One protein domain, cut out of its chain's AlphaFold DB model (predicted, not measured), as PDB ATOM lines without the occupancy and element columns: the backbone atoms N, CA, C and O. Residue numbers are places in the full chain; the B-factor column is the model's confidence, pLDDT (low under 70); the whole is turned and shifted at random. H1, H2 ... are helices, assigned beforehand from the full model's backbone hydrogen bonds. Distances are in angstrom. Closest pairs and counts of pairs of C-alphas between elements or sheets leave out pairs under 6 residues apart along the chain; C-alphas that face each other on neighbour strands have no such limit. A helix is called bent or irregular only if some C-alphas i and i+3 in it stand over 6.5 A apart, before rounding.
ATOM      1  N   GLY A  69     -50.276 -23.878 -14.687       64.06
ATOM      2  CA  GLY A  69     -49.593 -25.080 -14.266       64.06
ATOM      3  C   GLY A  69     -49.345 -25.958 -15.482       64.06
ATOM      4  O   GLY A  69     -50.182 -26.070 -16.380       64.06
ATOM      5  N   ILE A  70     -48.234 -26.688 -15.470       65.50
ATOM      6  CA  ILE A  70     -47.976 -27.812 -16.384       65.50
ATOM      7  C   ILE A  70     -48.892 -29.011 -16.009       65.50
ATOM      8  O   ILE A  70     -48.553 -30.183 -16.165       65.50
ATOM      9  N   ASP A  71     -50.094 -28.730 -15.499       71.56
ATOM     10  CA  ASP A  71     -51.096 -29.688 -15.048       71.56
ATOM     11  C   ASP A  71     -51.474 -30.666 -16.157       71.56
ATOM     12  O   ASP A  71     -51.682 -31.849 -15.896       71.56
ATOM     13  N   VAL A  72     -51.519 -30.198 -17.406       72.50
ATOM     14  CA  VAL A  72     -51.847 -31.038 -18.565       72.50
ATOM     15  C   VAL A  72     -50.815 -32.151 -18.752       72.50
ATOM     16  O   VAL A  72     -51.200 -33.306 -18.915       72.50
ATOM     17  N   LEU A  73     -49.520 -31.839 -18.667       78.00
ATOM     18  CA  LEU A  73     -48.453 -32.832 -18.819       78.00
ATOM     19  C   LEU A  73     -48.407 -33.777 -17.611       78.00
ATOM     20  O   LEU A  73     -48.279 -34.987 -17.762       78.00
ATOM     21  N   VAL A  74     -48.583 -33.238 -16.401       79.94
ATOM     22  CA  VAL A  74     -48.558 -34.019 -15.154       79.94
ATOM     23  C   VAL A  74     -49.726 -35.016 -15.079       79.94
ATOM     24  O   VAL A  74     -49.582 -36.107 -14.522       79.94
ATOM     25  N   ARG A  75     -50.875 -34.685 -15.683       80.69
ATOM     26  CA  ARG A  75     -52.052 -35.568 -15.773       80.69
ATOM     27  C   ARG A  75     -51.880 -36.751 -16.729       80.69
ATOM     28  O   ARG A  75     -52.637 -37.707 -16.591       80.69
ATOM     29  N   GLN A  76     -50.913 -36.717 -17.649       84.38
ATOM     30  CA  GLN A  76     -50.645 -37.824 -18.579       84.38
ATOM     31  C   GLN A  76     -49.812 -38.959 -17.952       84.38
ATOM     32  O   GLN A  76     -49.739 -40.049 -18.515       84.38
ATOM     33  N   PHE A  77     -49.202 -38.738 -16.784       86.12
ATOM     34  CA  PHE A  77     -48.365 -39.734 -16.114       86.12
ATOM     35  C   PHE A  77     -49.157 -40.694 -15.204       86.12
ATOM     36  O   PHE A  77     -50.199 -40.324 -14.655       86.12
ATOM     37  N   PRO A  78     -48.639 -41.918 -14.960       89.38
ATOM     38  CA  PRO A  78     -49.234 -42.859 -14.013       89.38
ATOM     39  C   PRO A  78     -49.226 -42.315 -12.575       89.38
ATOM     40  O   PRO A  78     -48.364 -41.520 -12.191       89.38
ATOM     41  N   HIS A  79     -50.168 -42.791 -11.750       85.94
ATOM     42  CA  HIS A  79     -50.456 -42.281 -10.400       85.94
ATOM     43  C   HIS A  79     -49.211 -42.069  -9.515       85.94
ATOM     44  O   HIS A  79     -49.089 -41.045  -8.840       85.94
ATOM     45  N   ASN A  80     -48.267 -43.012  -9.543       88.62
ATOM     46  CA  ASN A  80     -47.067 -42.969  -8.705       88.62
ATOM     47  C   ASN A  80     -46.092 -41.866  -9.141       88.62
ATOM     48  O   ASN A  80     -45.551 -41.154  -8.297       88.62
ATOM     49  N   LEU A  81     -45.926 -41.673 -10.453       87.38
ATOM     50  CA  LEU A  81     -45.057 -40.635 -11.001       87.38
ATOM     51  C   LEU A  81     -45.677 -39.246 -10.815       87.38
ATOM     52  O   LEU A  81     -44.984 -38.313 -10.419       87.38
ATOM     53  N   ARG A  82     -47.002 -39.127 -10.968       86.31
ATOM     54  CA  ARG A  82     -47.740 -37.896 -10.652       86.31
ATOM     55  C   ARG A  82     -47.532 -37.458  -9.200       86.31
ATOM     56  O   ARG A  82     -47.294 -36.281  -8.939       86.31
ATOM     57  N   ARG A  83     -47.594 -38.402  -8.253       87.25
ATOM     58  CA  ARG A  83     -47.356 -38.121  -6.828       87.25
ATOM     59  C   ARG A  83     -45.915 -37.683  -6.571       87.25
ATOM     60  O   ARG A  83     -45.716 -36.713  -5.848       87.25
ATOM     61  N   ALA A  84     -44.933 -38.350  -7.178       90.88
ATOM     62  CA  ALA A  84     -43.525 -37.975  -7.051       90.88
ATOM     63  C   ALA A  84     -43.253 -36.561  -7.590       90.88
ATOM     64  O   ALA A  84     -42.650 -35.752  -6.890       90.88
ATOM     65  N   ILE A  85     -43.761 -36.232  -8.783       88.62
ATOM     66  CA  ILE A  85     -43.627 -34.895  -9.386       88.62
ATOM     67  C   ILE A  85     -44.299 -33.830  -8.510       88.62
ATOM     68  O   ILE A  85     -43.720 -32.772  -8.287       88.62
ATOM     69  N   GLY A  86     -45.484 -34.118  -7.962       87.75
ATOM     70  CA  GLY A  86     -46.171 -33.208  -7.042       87.75
ATOM     71  C   GLY A  86     -45.357 -32.920  -5.776       87.75
ATOM     72  O   GLY A  86     -45.197 -31.762  -5.400       87.75
ATOM     73  N   VAL A  87     -44.787 -33.956  -5.151       91.19
ATOM     74  CA  VAL A  87     -43.920 -33.788  -3.971       91.19
ATOM     75  C   VAL A  87     -42.656 -33.003  -4.328       91.19
ATOM     76  O   VAL A  87     -42.294 -32.089  -3.591       91.19
ATOM     77  N   LEU A  88     -42.016 -33.295  -5.465       92.25
ATOM     78  CA  LEU A  88     -40.861 -32.528  -5.947       92.25
ATOM     79  C   LEU A  88     -41.205 -31.051  -6.178       92.25
ATOM     80  O   LEU A  88     -40.421 -30.186  -5.798       92.25
ATOM     81  N   GLY A  89     -42.380 -30.756  -6.738       89.75
ATOM     82  CA  GLY A  89     -42.864 -29.387  -6.917       89.75
ATOM     83  C   GLY A  89     -43.016 -28.647  -5.588       89.75
ATOM     84  O   GLY A  89     -42.515 -27.535  -5.443       89.75
ATOM     85  N   VAL A  90     -43.623 -29.289  -4.584       90.25
ATOM     86  CA  VAL A  90     -43.748 -28.714  -3.234       90.25
ATOM     87  C   VAL A  90     -42.373 -28.476  -2.609       90.25
ATOM     88  O   VAL A  90     -42.130 -27.399  -2.072       90.25
ATOM     89  N   LEU A  91     -41.452 -29.438  -2.717       95.19
ATOM     90  CA  LEU A  91     -40.088 -29.287  -2.207       95.19
ATOM     91  C   LEU A  91     -39.344 -28.135  -2.891       95.19
ATOM     92  O   LEU A  91     -38.668 -27.369  -2.209       95.19
ATOM     93  N   ALA A  92     -39.499 -27.970  -4.207       93.19
ATOM     94  CA  ALA A  92     -38.920 -26.854  -4.948       93.19
ATOM     95  C   ALA A  92     -39.497 -25.502  -4.493       93.19
ATOM     96  O   ALA A  92     -38.737 -24.556  -4.286       93.19
ATOM     97  N   CYS A  93     -40.812 -25.418  -4.257       90.69
ATOM     98  CA  CYS A  93     -41.439 -24.230  -3.672       90.69
ATOM     99  C   CYS A  93     -40.886 -23.930  -2.272       90.69
ATOM    100  O   CYS A  93     -40.492 -22.797  -2.005       90.69
ATOM    101  N   CYS A  94     -40.795 -24.932  -1.393       94.94
ATOM    102  CA  CYS A  94     -40.214 -24.762  -0.060       94.94
ATOM    103  C   CYS A  94     -38.754 -24.293  -0.132       94.94
ATOM    104  O   CYS A  94     -38.378 -23.364   0.580       94.94
ATOM    105  N   ALA A  95     -37.947 -24.889  -1.014       95.88
ATOM    106  CA  ALA A  95     -36.559 -24.489  -1.223       95.88
ATOM    107  C   ALA A  95     -36.460 -23.031  -1.692       95.88
ATOM    108  O   ALA A  95     -35.665 -22.266  -1.149       95.88
ATOM    109  N   HIS A  96     -37.301 -22.620  -2.643       92.44
ATOM    110  CA  HIS A  96     -37.350 -21.236  -3.109       92.44
ATOM    111  C   HIS A  96     -37.721 -20.258  -1.985       92.44
ATOM    112  O   HIS A  96     -37.046 -19.242  -1.814       92.44
ATOM    113  N   CYS A  97     -38.728 -20.585  -1.169       93.25
ATOM    114  CA  CYS A  97     -39.102 -19.773  -0.009       93.25
ATOM    115  C   CYS A  97     -37.944 -19.624   0.992       93.25
ATOM    116  O   CYS A  97     -37.710 -18.525   1.489       93.25
ATOM    117  N   ILE A  98     -37.189 -20.697   1.258       95.69
ATOM    118  CA  ILE A  98     -36.014 -20.660   2.145       95.69
ATOM    119  C   ILE A  98     -34.919 -19.759   1.563       95.69
ATOM    120  O   ILE A  98     -34.359 -18.934   2.285       95.69
ATOM    121  N   ILE A  99     -34.634 -19.878   0.262       95.06
ATOM    122  CA  ILE A  99     -33.641 -19.037  -0.422       95.06
ATOM    123  C   ILE A  99     -34.047 -17.561  -0.348       95.06
ATOM    124  O   ILE A  99     -33.215 -16.718  -0.010       95.06
ATOM    125  N   MET A 100     -35.316 -17.238  -0.612       91.19
ATOM    126  CA  MET A 100     -35.827 -15.868  -0.510       91.19
ATOM    127  C   MET A 100     -35.743 -15.319   0.918       91.19
ATOM    128  O   MET A 100     -35.299 -14.187   1.101       91.19
ATOM    129  N   LEU A 101     -36.105 -16.114   1.928       93.06
ATOM    130  CA  LEU A 101     -35.987 -15.727   3.339       93.06
ATOM    131  C   LEU A 101     -34.532 -15.439   3.728       93.06
ATOM    132  O   LEU A 101     -34.250 -14.399   4.323       93.06
ATOM    133  N   GLY A 102     -33.603 -16.320   3.347       93.75
ATOM    134  CA  GLY A 102     -32.174 -16.131   3.594       93.75
ATOM    135  C   GLY A 102     -31.614 -14.894   2.889       93.75
ATOM    136  O   GLY A 102     -30.909 -14.098   3.509       93.75
ATOM    137  N   GLY A 103     -31.975 -14.685   1.619       90.81
ATOM    138  CA  GLY A 103     -31.574 -13.509   0.846       90.81
ATOM    139  C   GLY A 103     -32.119 -12.203   1.427       90.81
ATOM    140  O   GLY A 103     -31.372 -11.235   1.568       90.81
ATOM    141  N   SER A 104     -33.390 -12.189   1.838       88.38
ATOM    142  CA  SER A 104     -34.013 -11.039   2.498       88.38
ATOM    143  C   SER A 104     -33.334 -10.715   3.828       88.38
ATOM    144  O   SER A 104     -33.064  -9.548   4.099       88.38
ATOM    145  N   ALA A 105     -33.034 -11.721   4.655       90.12
ATOM    146  CA  ALA A 105     -32.346 -11.512   5.927       90.12
ATOM    147  C   ALA A 105     -30.927 -10.965   5.711       90.12
ATOM    148  O   ALA A 105     -30.549  -9.971   6.325       90.12
ATOM    149  N   ALA A 106     -30.163 -11.562   4.792       90.56
ATOM    150  CA  ALA A 106     -28.814 -11.110   4.455       90.56
ATOM    151  C   ALA A 106     -28.791  -9.669   3.920       90.56
ATOM    152  O   ALA A 106     -27.877  -8.912   4.242       90.56
ATOM    153  N   TYR A 107     -29.798  -9.277   3.134       85.62
ATOM    154  CA  TYR A 107     -29.945  -7.903   2.657       85.62
ATOM    155  C   TYR A 107     -30.130  -6.915   3.816       85.62
ATOM    156  O   TYR A 107     -29.433  -5.904   3.869       85.62
ATOM    157  N   VAL A 108     -31.009  -7.233   4.773       86.62
ATOM    158  CA  VAL A 108     -31.251  -6.388   5.954       86.62
ATOM    159  C   VAL A 108     -29.995  -6.276   6.819       86.62
ATOM    160  O   VAL A 108     -29.619  -5.168   7.186       86.62
ATOM    161  N   TYR A 109     -29.300  -7.385   7.088       86.62
ATOM    162  CA  TYR A 109     -28.059  -7.371   7.873       86.62
ATOM    163  C   TYR A 109     -26.925  -6.570   7.235       86.62
ATOM    164  O   TYR A 109     -26.020  -6.157   7.942       86.62
ATOM    165  N   LYS A 110     -26.933  -6.385   5.912       86.56
ATOM    166  CA  LYS A 110     -25.908  -5.611   5.203       86.56
ATOM    167  C   LYS A 110     -26.217  -4.110   5.163       86.56
ATOM    168  O   LYS A 110     -25.349  -3.323   4.798       86.56
ATOM    169  N   LEU A 111     -27.463  -3.736   5.459       77.25
ATOM    170  CA  LEU A 111     -27.942  -2.354   5.462       77.25
ATOM    171  C   LEU A 111     -27.693  -1.638   6.802       77.25
ATOM    172  O   LEU A 111     -27.692  -0.408   6.826       77.25
ATOM    173  N   TYR A 112     -27.514  -2.404   7.882       62.34
ATOM    174  CA  TYR A 112     -27.160  -1.944   9.230       62.34
ATOM    175  C   TYR A 112     -25.698  -2.272   9.536       62.34
ATOM    176  O   TYR A 112     -25.068  -1.463  10.252       62.34
TER     177      TYR A 112
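Overview. This is residues 69 to 112 of the 112 residues of an uncharacterized protein of Gammaproteobacteria bacterium (UniProt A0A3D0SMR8). One long, nearly straight helix, H2, makes almost the whole length of this rod, and at its beginning the stretch before it folds back with a very short helix, H1, as a small hook beside the first turns of H2. Residues 87 to 112, of which 87 to 111 belong to H2, stand free. The printed part has 44 residues with two named helices, H1 and then H2, and no named strand; the class is all helix. It is extended, with a radius of gyration of the C-alphas of 16.3 A, and the C-alphas span 52 by 16 by 6 A.

Along the chain. The printed part begins at Gly 69, with its C-alpha at (-49.593, -25.080, -14.266). H1 holds residues 71 to 74 and is 5.0 A long from first to last C-alpha. H2 holds residues 79 to 111 and is 48.5 A long, from C-alpha 79 at (-50.456, -42.281, -10.400) to C-alpha 111 at (-27.942, -2.354, 5.462). Neither helix is bent.

Arrangement. H1 and H2 are joined by a tight link of 4 residues. They are close but not clearly touching, with 2 pairs of C-alphas within 8 A. Their closest C-alphas are those of Val 74 and Arg 82, 6.0 A apart, while their centres are 21.1 A apart. In H2 every O i to N i+4 pair is within hydrogen-bond range. H1 is too short for such a pair, and its one O i to N i+3 pair is within range.

Size, cuts and confidence. The two C-alphas farthest apart are those of Pro 78 and Tyr 112, at 52.0 A, and the first and last printed C-alphas are 39.9 A apart. The printed part has no cut and ends at Tyr 112, the chain's last residue. The mean pLDDT of the printed part is 86.5, and the model's confidence is under 70 at residues 69 to 70 and at residue 112.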